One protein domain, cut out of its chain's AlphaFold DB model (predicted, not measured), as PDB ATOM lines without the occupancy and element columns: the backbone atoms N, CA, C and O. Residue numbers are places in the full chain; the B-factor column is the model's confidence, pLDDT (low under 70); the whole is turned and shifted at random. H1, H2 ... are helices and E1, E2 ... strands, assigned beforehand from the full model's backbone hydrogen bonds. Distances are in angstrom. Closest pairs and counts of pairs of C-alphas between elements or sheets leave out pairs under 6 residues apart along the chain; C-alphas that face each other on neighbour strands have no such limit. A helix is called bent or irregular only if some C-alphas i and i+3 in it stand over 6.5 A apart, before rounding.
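This is residues 2 to 83 of the 84 residues of an uncharacterized protein of Oxalobacteraceae bacterium (UniProt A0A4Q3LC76). A small antiparallel sheet of three strands, E1 to E3, has two helices, H1 and H2, side by side over one face, making two layers. A long stretch without a named element, residues 14 to 43, loops out to Gly 25 before returning to E1. The 82 printed residues run H1, E1, E2, E3, H2, of mixed class; the sheet's order is E1, E2, E3. The whole is compact, with a radius of gyration of the C-alphas of 12.2 A, yet elongated in outline, 36 by 23 by 20 A.

Find C-alpha 2 at (195.746, 161.942, 178.201); from there H1, residues 2 to 13, runs 16.8 A. E1, residues 44 to 49, begins at (192.354, 148.389, 167.285) and runs 16.6 A. Next come E2, residues 52 to 57, 15.9 A, and E3, residues 63 to 68, 15.2 A. H2, residues 69 to 81, runs 19.4 A to C-alpha 81 at (209.396, 149.072, 163.523); it is irregular, with C-alphas 70 and 73 7.5 A apart.

E1, E2 and E3 form a meander, each strand the antiparallel neighbour of the one before, in two hairpins. Look for N 47 and O 54 at 2.8 A between E1 and E2, and N 55 and O 65 at 2.8 A between E2 and E3. Residues 39 to 40 pair antiparallel with residues 44 to 45 of E1. H2 is on the sheet at a height of 8.6 A, over E3 and along the strands, at 18 degrees to E3 on the local plane; the closest C-alphas of H2 and E3 are those of Arg 79 and Ile 63, 7.6 A apart. H1 is also on the sheet, where its closest C-alphas to E1 are those of Glu 2 and Ile 48, 7.3 A apart. H1 and H2 touch, H2 with residues 73 to 77 alone, at a shallow tilt of 8 degrees, the same way; the closest C-alphas are those of Leu 12 and Arg 77, 6.8 A. In H1 every O i to N i+4 pair is within hydrogen-bond range; in H2, 7 of 9.

The C-alphas farthest apart are those of Gly 25 and Phe 83, 37.2 A. The printed part has no cut, and the link from H1 to E1 is long. Confidence is under 70 at residues 2 to 3 and 19 to 36.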
ATOM      1  N   GLU A   2     196.282 163.159 178.869       60.88
ATOM      2  CA  GLU A   2     195.746 161.942 178.201       60.88
ATOM      3  C   GLU A   2     195.458 162.172 176.702       60.88
ATOM      4  O   GLU A   2     195.789 161.330 175.873       60.88
ATOM      5  N   ASN A   3     194.908 163.340 176.344       67.75
ATOM      6  CA  ASN A   3     194.662 163.707 174.942       67.75
ATOM      7  C   ASN A   3     195.956 163.822 174.120       67.75
ATOM      8  O   ASN A   3     195.950 163.478 172.941       67.75
ATOM      9  N   ASP A   4     197.054 164.251 174.746       80.12
ATOM     10  CA  ASP A   4     198.348 164.413 174.071       80.12
ATOM     11  C   ASP A   4     198.941 163.039 173.722       80.12
ATOM     12  O   ASP A   4     199.368 162.810 172.595       80.12
ATOM     13  N   LEU A   5     198.835 162.071 174.640       86.50
ATOM     14  CA  LEU A   5     199.243 160.681 174.404       86.50
ATOM     15  C   LEU A   5     198.432 159.999 173.296       86.50
ATOM     16  O   LEU A   5     199.004 159.312 172.453       86.50
ATOM     17  N   TYR A   6     197.108 160.184 173.259       87.62
ATOM     18  CA  TYR A   6     196.310 159.629 172.160       87.62
ATOM     19  C   TYR A   6     196.681 160.246 170.807       87.62
ATOM     20  O   TYR A   6     196.686 159.526 169.810       87.62
ATOM     21  N   ALA A   7     197.018 161.539 170.768       88.19
ATOM     22  CA  ALA A   7     197.497 162.193 169.553       88.19
ATOM     23  C   ALA A   7     198.858 161.635 169.100       88.19
ATOM     24  O   ALA A   7     199.047 161.376 167.913       88.19
ATOM     25  N   GLU A   8     199.777 161.367 170.031       92.19
ATOM     26  CA  GLU A   8     201.055 160.718 169.715       92.19
ATOM     27  C   GLU A   8     200.863 159.301 169.161       92.19
ATOM     28  O   GLU A   8     201.464 158.943 168.146       92.19
ATOM     29  N   PHE A   9     199.987 158.495 169.768       92.31
ATOM     30  CA  PHE A   9     199.670 157.165 169.239       92.31
ATOM     31  C   PHE A   9     198.999 157.232 167.864       92.31
ATOM     32  O   PHE A   9     199.286 156.401 167.006       92.31
ATOM     33  N   ALA A  10     198.135 158.225 167.638       91.25
ATOM     34  CA  ALA A  10     197.477 158.447 166.355       91.25
ATOM     35  C   ALA A  10     198.510 158.760 165.263       91.25
ATOM     36  O   ALA A  10     198.484 158.142 164.200       91.25
ATOM     37  N   ALA A  11     199.476 159.632 165.570       93.06
ATOM     38  CA  ALA A  11     200.582 159.955 164.677       93.06
ATOM     39  C   ALA A  11     201.459 158.732 164.365       93.06
ATOM     40  O   ALA A  11     201.793 158.511 163.204       93.06
ATOM     41  N   LEU A  12     201.791 157.910 165.369       93.38
ATOM     42  CA  LEU A  12     202.575 156.683 165.171       93.38
ATOM     43  C   LEU A  12     201.859 155.654 164.292       93.38
ATOM     44  O   LEU A  12     202.501 154.983 163.490       93.38
ATOM     45  N   LEU A  13     200.544 155.522 164.448       90.88
ATOM     46  CA  LEU A  13     199.737 154.584 163.670       90.88
ATOM     47  C   LEU A  13     199.313 155.144 162.304       90.88
ATOM     48  O   LEU A  13     198.781 154.398 161.493       90.88
ATOM     49  N   GLY A  14     199.525 156.437 162.035       91.00
ATOM     50  CA  GLY A  14     199.057 157.081 160.804       91.00
ATOM     51  C   GLY A  14     197.528 157.156 160.697       91.00
ATOM     52  O   GLY A  14     196.985 157.142 159.597       91.00
ATOM     53  N   THR A  15     196.824 157.218 161.831       89.75
ATOM     54  CA  THR A  15     195.353 157.258 161.904       89.75
ATOM     55  C   THR A  15     194.885 158.418 162.786       89.75
ATOM     56  O   THR A  15     195.695 159.177 163.312       89.75
ATOM     57  N   GLN A  16     193.576 158.583 162.960       83.69
ATOM     58  CA  GLN A  16     193.002 159.525 163.925       83.69
ATOM     59  C   GLN A  16     192.485 158.780 165.157       83.69
ATOM     60  O   GLN A  16     191.990 157.662 165.061       83.69
ATOM     61  N   HIS A  17     192.578 159.393 166.337       81.88
ATOM     62  CA  HIS A  17     191.920 158.850 167.522       81.88
ATOM     63  C   HIS A  17     190.441 159.256 167.525       81.88
ATOM     64  O   HIS A  17     190.106 160.419 167.753       81.88
ATOM     65  N   GLU A  18     189.551 158.288 167.317       70.00
ATOM     66  CA  GLU A  18     188.105 158.473 167.447       70.00
ATOM     67  C   GLU A  18     187.678 158.146 168.882       70.00
ATOM     68  O   GLU A  18     187.192 157.055 169.187       70.00
ATOM     69  N   GLY A  19     187.886 159.083 169.806       66.56
ATOM     70  CA  GLY A  19     187.476 158.892 171.192       66.56
ATOM     71  C   GLY A  19     187.258 160.198 171.938       66.56
ATOM     72  O   GLY A  19     188.002 161.161 171.778       66.56
ATOM     73  N   GLN A  20     186.227 160.213 172.781       65.06
ATOM     74  CA  GLN A  20     185.952 161.332 173.677       65.06
ATOM     75  C   GLN A  20     186.965 161.336 174.841       65.06
ATOM     76  O   GLN A  20     187.274 160.255 175.364       65.06
ATOM     77  N   PRO A  21     187.464 162.512 175.277       61.41
ATOM     78  CA  PRO A  21     188.281 162.635 176.486       61.41
ATOM     79  C   PRO A  21     187.558 162.020 177.683       61.41
ATOM     80  O   PRO A  21     186.332 162.083 177.738       61.41
ATOM     81  N   PHE A  22     188.280 161.449 178.654       64.81
ATOM     82  CA  PHE A  22     187.660 160.859 179.845       64.81
ATOM     83  C   PHE A  22     186.874 161.936 180.621       64.81
ATOM     84  O   PHE A  22     187.491 162.818 181.217       64.81
ATOM     85  N   PRO A  23     185.527 161.893 180.646       61.97
ATOM     86  CA  PRO A  23     184.735 163.013 181.154       61.97
ATOM     87  C   PRO A  23     184.650 163.067 182.689       61.97
ATOM     88  O   PRO A  23     183.966 163.931 183.233       61.97
ATOM     89  N   TRP A  24     185.306 162.152 183.415       66.31
ATOM     90  CA  TRP A  24     185.183 162.050 184.874       66.31
ATOM     91  C   TRP A  24     186.511 162.301 185.587       66.31
ATOM     92  O   TRP A  24     187.556 161.828 185.168       66.31
ATOM     93  N   GLY A  25     186.474 162.966 186.741       60.88
ATOM     94  CA  GLY A  25     187.687 163.229 187.529       60.88
ATOM     95  C   GLY A  25     188.277 162.007 188.250       60.88
ATOM     96  O   GLY A  25     189.436 162.032 188.654       60.88
ATOM     97  N   ARG A  26     187.508 160.921 188.444       61.03
ATOM     98  CA  ARG A  26     187.970 159.688 189.112       61.03
ATOM     99  C   ARG A  26     187.463 158.438 188.414       61.03
ATOM    100  O   ARG A  26     186.312 158.377 187.988       61.03
ATOM    101  N   ARG A  27     188.303 157.401 188.357       62.53
ATOM    102  CA  ARG A  27     187.940 156.082 187.821       62.53
ATOM    103  C   ARG A  27     187.028 155.331 188.796       62.53
ATOM    104  O   ARG A  27     187.298 155.276 189.990       62.53
ATOM    105  N   ASN A  28     185.982 154.705 188.274       67.88
ATOM    106  CA  ASN A  28     185.160 153.725 188.970       67.88
ATOM    107  C   ASN A  28     185.020 152.467 188.092       67.88
ATOM    108  O   ASN A  28     185.486 152.424 186.953       67.88
ATOM    109  N   ARG A  29     184.397 151.410 188.622       59.16
ATOM    110  CA  ARG A  29     184.301 150.114 187.921       59.16
ATOM    111  C   ARG A  29     183.548 150.174 186.579       59.16
ATOM    112  O   ARG A  29     183.710 149.278 185.754       59.16
ATOM    113  N   TRP A  30     182.733 151.207 186.364       67.88
ATOM    114  CA  TRP A  30     181.830 151.333 185.217       67.88
ATOM    115  C   TRP A  30     182.276 152.375 184.197       67.88
ATOM    116  O   TRP A  30     182.088 152.176 183.002       67.88
ATOM    117  N   ASN A  31     182.902 153.465 184.633       66.06
ATOM    118  CA  ASN A  31     183.231 154.594 183.764       66.06
ATOM    119  C   ASN A  31     184.364 154.298 182.770       66.06
ATOM    120  O   ASN A  31     184.503 154.970 181.757       66.06
ATOM    121  N   ASN A  32     185.113 153.218 182.979       61.75
ATOM    122  CA  ASN A  32     186.087 152.726 182.009       61.75
ATOM    123  C   ASN A  32     185.471 151.857 180.888       61.75
ATOM    124  O   ASN A  32     186.194 151.357 180.029       61.75
ATOM    125  N   ARG A  33     184.151 151.620 180.910       63.44
ATOM    126  CA  ARG A  33     183.445 150.736 179.965       63.44
ATOM    127  C   ARG A  33     182.700 151.478 178.847       63.44
ATOM    128  O   ARG A  33     181.960 150.833 178.112       63.44
ATOM    129  N   ILE A  34     182.878 152.797 178.695       64.31
ATOM    130  CA  ILE A  34     182.273 153.534 177.572       64.31
ATOM    131  C   ILE A  34     182.785 152.994 176.231       64.31
ATOM    132  O   ILE A  34     183.989 152.821 176.022       64.31
ATOM    133  N   ALA A  35     181.844 152.747 175.320       55.81
ATOM    134  CA  ALA A  35     182.122 152.337 173.953       55.81
ATOM    135  C   ALA A  35     182.887 153.437 173.196       55.81
ATOM    136  O   ALA A  35     182.590 154.618 173.335       55.81
ATOM    137  N   GLY A  36     183.883 153.043 172.402       58.09
ATOM    138  CA  GLY A  36     184.678 153.967 171.582       58.09
ATOM    139  C   GLY A  36     185.951 154.503 172.241       58.09
ATOM    140  O   GLY A  36     186.861 154.912 171.533       58.09
ATOM    141  N   ARG A  37     186.094 154.432 173.572       72.75
ATOM    142  CA  ARG A  37     187.289 154.970 174.244       72.75
ATOM    143  C   ARG A  37     188.560 154.227 173.826       72.75
ATOM    144  O   ARG A  37     188.658 153.007 174.012       72.75
ATOM    145  N   GLY A  38     189.532 154.987 173.324       76.81
ATOM    146  CA  GLY A  38     190.825 154.457 172.929       76.81
ATOM    147  C   GLY A  38     190.802 153.709 171.602       76.81
ATOM    148  O   GLY A  38     191.679 152.884 171.373       76.81
ATOM    149  N   ARG A  39     189.780 153.895 170.757       86.88
ATOM    150  CA  ARG A  39     189.742 153.267 169.433       86.88
ATOM    151  C   ARG A  39     190.642 154.013 168.452       86.88
ATOM    152  O   ARG A  39     190.599 155.235 168.352       86.88
ATOM    153  N   PHE A  40     191.407 153.228 167.706       89.81
ATOM    154  CA  PHE A  40     192.238 153.659 166.591       89.81
ATOM    155  C   PHE A  40     191.708 152.942 165.342       89.81
ATOM    156  O   PHE A  40     191.915 151.725 165.219       89.81
ATOM    157  N   PRO A  41     190.951 153.634 164.468       88.75
ATOM    158  CA  PRO A  41     190.354 153.053 163.271       88.75
ATOM    159  C   PRO A  41     191.401 152.325 162.432       88.75
ATOM    160  O   PRO A  41     192.478 152.860 162.189       88.75
ATOM    161  N   GLY A  42     191.097 151.086 162.041       89.06
ATOM    162  CA  GLY A  42     192.010 150.225 161.280       89.06
ATOM    163  C   GLY A  42     193.096 149.515 162.100       89.06
ATOM    164  O   GLY A  42     193.687 148.574 161.591       89.06
ATOM    165  N   HIS A  43     193.326 149.894 163.364       90.88
ATOM    166  CA  HIS A  43     194.425 149.350 164.179       90.88
ATOM    167  C   HIS A  43     193.960 148.602 165.429       90.88
ATOM    168  O   HIS A  43     194.574 147.610 165.814       90.88
ATOM    169  N   GLY A  44     192.875 149.033 166.077       90.38
ATOM    170  CA  GLY A  44     192.354 148.389 167.285       90.38
ATOM    171  C   GLY A  44     192.106 149.369 168.419       90.38
ATOM    172  O   GLY A  44     191.453 150.395 168.227       90.38
ATOM    173  N   ILE A  45     192.541 149.008 169.628       89.88
ATOM    174  CA  ILE A  45     192.247 149.773 170.842       89.88
ATOM    175  C   ILE A  45     193.521 149.982 171.666       89.88
ATOM    176  O   ILE A  45     194.239 149.030 171.957       89.88
ATOM    177  N   ILE A  46     193.751 151.213 172.116       90.06
ATOM    178  CA  ILE A  46     194.763 151.589 173.102       90.06
ATOM    179  C   ILE A  46     194.042 152.280 174.255       90.06
ATOM    180  O   ILE A  46     193.351 153.268 174.042       90.06
ATOM    181  N   ARG A  47     194.160 151.773 175.483       87.00
ATOM    182  CA  ARG A  47     193.480 152.342 176.658       87.00
ATOM    183  C   ARG A  47     194.486 152.860 177.663       87.00
ATOM    184  O   ARG A  47     195.356 152.109 178.094       87.00
ATOM    185  N   ILE A  48     194.306 154.103 178.093       84.69
ATOM    186  CA  ILE A  48     195.138 154.726 179.122       84.69
ATOM    187  C   ILE A  48     194.437 154.604 180.483       84.69
ATOM    188  O   ILE A  48     193.275 154.985 180.664       84.69
ATOM    189  N   PHE A  49     195.147 154.046 181.456       81.94
ATOM    190  CA  PHE A  49     194.698 153.790 182.821       81.94
ATOM    191  C   PHE A  49     195.546 154.554 183.839       81.94
ATOM    192  O   PHE A  49     195.999 153.976 184.819       81.94
ATOM    193  N   GLY A  50     195.732 155.860 183.639       80.12
ATOM    194  CA  GLY A  50     196.575 156.673 184.517       80.12
ATOM    195  C   GLY A  50     198.054 156.380 184.279       80.12
ATOM    196  O   GLY A  50     198.641 156.910 183.340       80.12
ATOM    197  N   ASP A  51     198.646 155.532 185.112       85.38
ATOM    198  CA  ASP A  51     200.066 155.165 185.094       85.38
ATOM    199  C   ASP A  51     200.399 153.984 184.171       85.38
ATOM    200  O   ASP A  51     201.573 153.680 183.960       85.38
ATOM    201  N   VAL A  52     199.383 153.348 183.589       88.25
ATOM    202  CA  VAL A  52     199.523 152.187 182.709       88.25
ATOM    203  C   VAL A  52     198.746 152.383 181.404       88.25
ATOM    204  O   VAL A  52     197.645 152.928 181.403       88.25
ATOM    205  N   VAL A  53     199.277 151.866 180.296       90.44
ATOM    206  CA  VAL A  53     198.638 151.822 178.974       90.44
ATOM    207  C   VAL A  53     198.477 150.375 178.526       90.44
ATOM    208  O   VAL A  53     199.414 149.583 178.583       90.44
ATOM    209  N   HIS A  54     197.278 150.033 178.065       91.88
ATOM    210  CA  HIS A  54     196.947 148.726 177.513       91.88
ATOM    211  C   HIS A  54     196.755 148.819 175.998       91.88
ATOM    212  O   HIS A  54     195.841 149.492 175.520       91.88
ATOM    213  N   PHE A  55     197.594 148.100 175.262       93.56
ATOM    214  CA  PHE A  55     197.562 147.958 173.816       93.56
ATOM    215  C   PHE A  55     196.825 146.678 173.424       93.56
ATOM    216  O   PHE A  55     197.156 145.589 173.890       93.56
ATOM    217  N   ALA A  56     195.840 146.818 172.544       93.19
ATOM    218  CA  ALA A  56     195.127 145.738 171.878       93.19
ATOM    219  C   ALA A  56     194.994 146.087 170.385       93.19
ATOM    220  O   ALA A  56     193.910 146.411 169.886       93.19
ATOM    221  N   ILE A  57     196.130 146.062 169.693       93.62
ATOM    222  CA  ILE A  57     196.275 146.390 168.273       93.62
ATOM    223  C   ILE A  57     196.341 145.087 167.466       93.62
ATOM    224  O   ILE A  57     196.875 144.082 167.938       93.62
ATOM    225  N   HIS A  58     195.767 145.086 166.267       92.00
ATOM    226  CA  HIS A  58     195.746 143.943 165.349       92.00
ATOM    227  C   HIS A  58     196.330 144.251 163.961       92.00
ATOM    228  O   HIS A  58     196.440 143.335 163.150       92.00
ATOM    229  N   HIS A  59     196.714 145.502 163.693       89.12
ATOM    230  CA  HIS A  59     197.350 145.935 162.449       89.12
ATOM    231  C   HIS A  59     198.400 147.026 162.747       89.12
ATOM    232  O   HIS A  59     198.099 147.917 163.549       89.12
ATOM    233  N   PRO A  60     199.610 147.010 162.149       85.25
ATOM    234  CA  PRO A  60     200.106 146.093 161.106       85.25
ATOM    235  C   PRO A  60     200.396 144.663 161.592       85.25
ATOM    236  O   PRO A  60     200.408 143.734 160.792       85.25
ATOM    237  N   GLY A  61     200.529 144.464 162.903       86.94
ATOM    238  CA  GLY A  61     200.642 143.158 163.549       86.94
ATOM    239  C   GLY A  61     199.843 143.100 164.852       86.94
ATOM    240  O   GLY A  61     199.277 144.098 165.305       86.94
ATOM    241  N   VAL A  62     199.777 141.918 165.471       91.12
ATOM    242  CA  VAL A  62     199.073 141.742 166.750       91.12
ATOM    243  C   VAL A  62     199.964 142.215 167.900       91.12
ATOM    244  O   VAL A  62     200.875 141.506 168.315       91.12
ATOM    245  N   ILE A  63     199.660 143.390 168.458       93.31
ATOM    246  CA  ILE A  63     200.335 143.940 169.641       93.31
ATOM    247  C   ILE A  63     199.351 143.904 170.811       93.31
ATOM    248  O   ILE A  63     198.378 144.662 170.862       93.31
ATOM    249  N   ARG A  64     199.610 143.004 171.763       94.25
ATOM    250  CA  ARG A  64     198.848 142.866 173.010       94.25
ATOM    251  C   ARG A  64     199.794 143.026 174.188       94.25
ATOM    252  O   ARG A  64     200.571 142.121 174.473       94.25
ATOM    253  N   ALA A  65     199.746 144.175 174.847       94.06
ATOM    254  CA  ALA A  65     200.672 144.488 175.929       94.06
ATOM    255  C   ALA A  65     200.063 145.468 176.925       94.06
ATOM    256  O   ALA A  65     199.185 146.258 176.590       94.06
ATOM    257  N   THR A  66     200.559 145.427 178.154       94.38
ATOM    258  CA  THR A  66     200.256 146.416 179.187       94.38
ATOM    259  C   THR A  66     201.582 146.958 179.695       94.38
ATOM    260  O   THR A  66     202.406 146.176 180.157       94.38
ATOM    261  N   VAL A  67     201.805 148.264 179.572       94.62
ATOM    262  CA  VAL A  67     203.096 148.902 179.880       94.62
ATOM    263  C   VAL A  67     202.893 150.193 180.672       94.62
ATOM    264  O   VAL A  67     201.815 150.786 180.591       94.62
ATOM    265  N   PRO A  68     203.897 150.670 181.423       94.12
ATOM    266  CA  PRO A  68     203.821 151.966 182.088       94.12
ATOM    267  C   PRO A  68     203.590 153.110 181.088       94.12
ATOM    268  O   PRO A  68     204.214 153.152 180.027       94.12
ATOM    269  N   THR A  69     202.747 154.088 181.433       90.31
ATOM    270  CA  THR A  69     202.424 155.238 180.565       90.31
ATOM    271  C   THR A  69     203.673 155.977 180.095       90.31
ATOM    272  O   THR A  69     203.762 156.337 178.925       90.31
ATOM    273  N   ARG A  70     204.681 156.117 180.964       92.62
ATOM    274  CA  ARG A  70     205.966 156.763 180.643       92.62
ATOM    275  C   ARG A  70     206.783 156.068 179.543       92.62
ATOM    276  O   ARG A  70     207.590 156.716 178.898       92.62
ATOM    277  N   GLU A  71     206.583 154.767 179.341       94.75
ATOM    278  CA  GLU A  71     207.324 153.942 178.371       94.75
ATOM    279  C   GLU A  71     206.473 153.614 177.132       94.75
ATOM    280  O   GLU A  71     206.975 153.105 176.133       94.75
ATOM    281  N   SER A  72     205.177 153.929 177.175       94.38
ATOM    282  CA  SER A  72     204.182 153.473 176.202       94.38
ATOM    283  C   SER A  72     204.439 153.924 174.761       94.38
ATOM    284  O   SER A  72     204.235 153.143 173.832       94.38
ATOM    285  N   VAL A  73     204.920 155.152 174.565       94.88
ATOM    286  CA  VAL A  73     205.218 155.712 173.237       94.88
ATOM    287  C   VAL A  73     206.444 155.043 172.620       94.88
ATOM    288  O   VAL A  73     206.400 154.637 171.459       94.88
ATOM    289  N   ALA A  74     207.518 154.892 173.401       95.75
ATOM    290  CA  ALA A  74     208.729 154.203 172.961       95.75
ATOM    291  C   ALA A  74     208.421 152.743 172.608       95.75
ATOM    292  O   ALA A  74     208.734 152.301 171.505       95.75
ATOM    293  N   PHE A  75     207.687 152.052 173.487       95.75
ATOM    294  CA  PHE A  75     207.239 150.682 173.263       95.75
ATOM    295  C   PHE A  75     206.460 150.529 171.949       95.75
ATOM    296  O   PHE A  75     206.767 149.643 171.153       95.75
ATOM    297  N   LEU A  76     205.457 151.382 171.696       94.31
ATOM    298  CA  LEU A  76     204.661 151.273 170.471       94.31
ATOM    299  C   LEU A  76     205.519 151.513 169.223       94.31
ATOM    300  O   LEU A  76     205.383 150.782 168.246       94.31
ATOM    301  N   ARG A  77     206.416 152.503 169.258       95.31
ATOM    302  CA  ARG A  77     207.315 152.809 168.139       95.31
ATOM    303  C   ARG A  77     208.228 151.633 167.798       95.31
ATOM    304  O   ARG A  77     208.333 151.283 166.628       95.31
ATOM    305  N   GLU A  78     208.856 151.032 168.804       94.75
ATOM    306  CA  GLU A  78     209.718 149.858 168.625       94.75
ATOM    307  C   GLU A  78     208.939 148.697 168.005       94.75
ATOM    308  O   GLU A  78     209.383 148.112 167.023       94.75
ATOM    309  N   ARG A  79     207.725 148.429 168.501       93.56
ATOM    310  CA  ARG A  79     206.884 147.351 167.964       93.56
ATOM    311  C   ARG A  79     206.439 147.594 166.537       93.56
ATOM    312  O   ARG A  79     206.373 146.650 165.767       93.56
ATOM    313  N   LEU A  80     206.121 148.832 166.170       91.62
ATOM    314  CA  LEU A  80     205.762 149.158 164.790       91.62
ATOM    315  C   LEU A  80     206.958 149.014 163.840       91.62
ATOM    316  O   LEU A  80     206.763 148.617 162.696       91.62
ATOM    317  N   ALA A  81     208.181 149.273 164.312       90.88
ATOM    318  CA  ALA A  81     209.396 149.072 163.523       90.88
ATOM    319  C   ALA A  81     209.684 147.590 163.216       90.88
ATOM    320  O   ALA A  81     210.350 147.312 162.229       90.88
ATOM    321  N   GLU A  82     209.165 146.644 164.008       90.06
ATOM    322  CA  GLU A  82     209.273 145.200 163.727       90.06
ATOM    323  C   GLU A  82     208.419 144.753 162.519       90.06
ATOM    324  O   GLU A  82     208.618 143.651 162.009       90.06
ATOM    325  N   PHE A  83     207.458 145.576 162.077       82.62
ATOM    326  CA  PHE A  83     206.506 145.245 161.007       82.62
ATOM    327  C   PHE A  83     206.683 146.073 159.719       82.62
ATOM    328  O   PHE A  83     205.906 145.874 158.784       82.62
TER     329      PHE A  83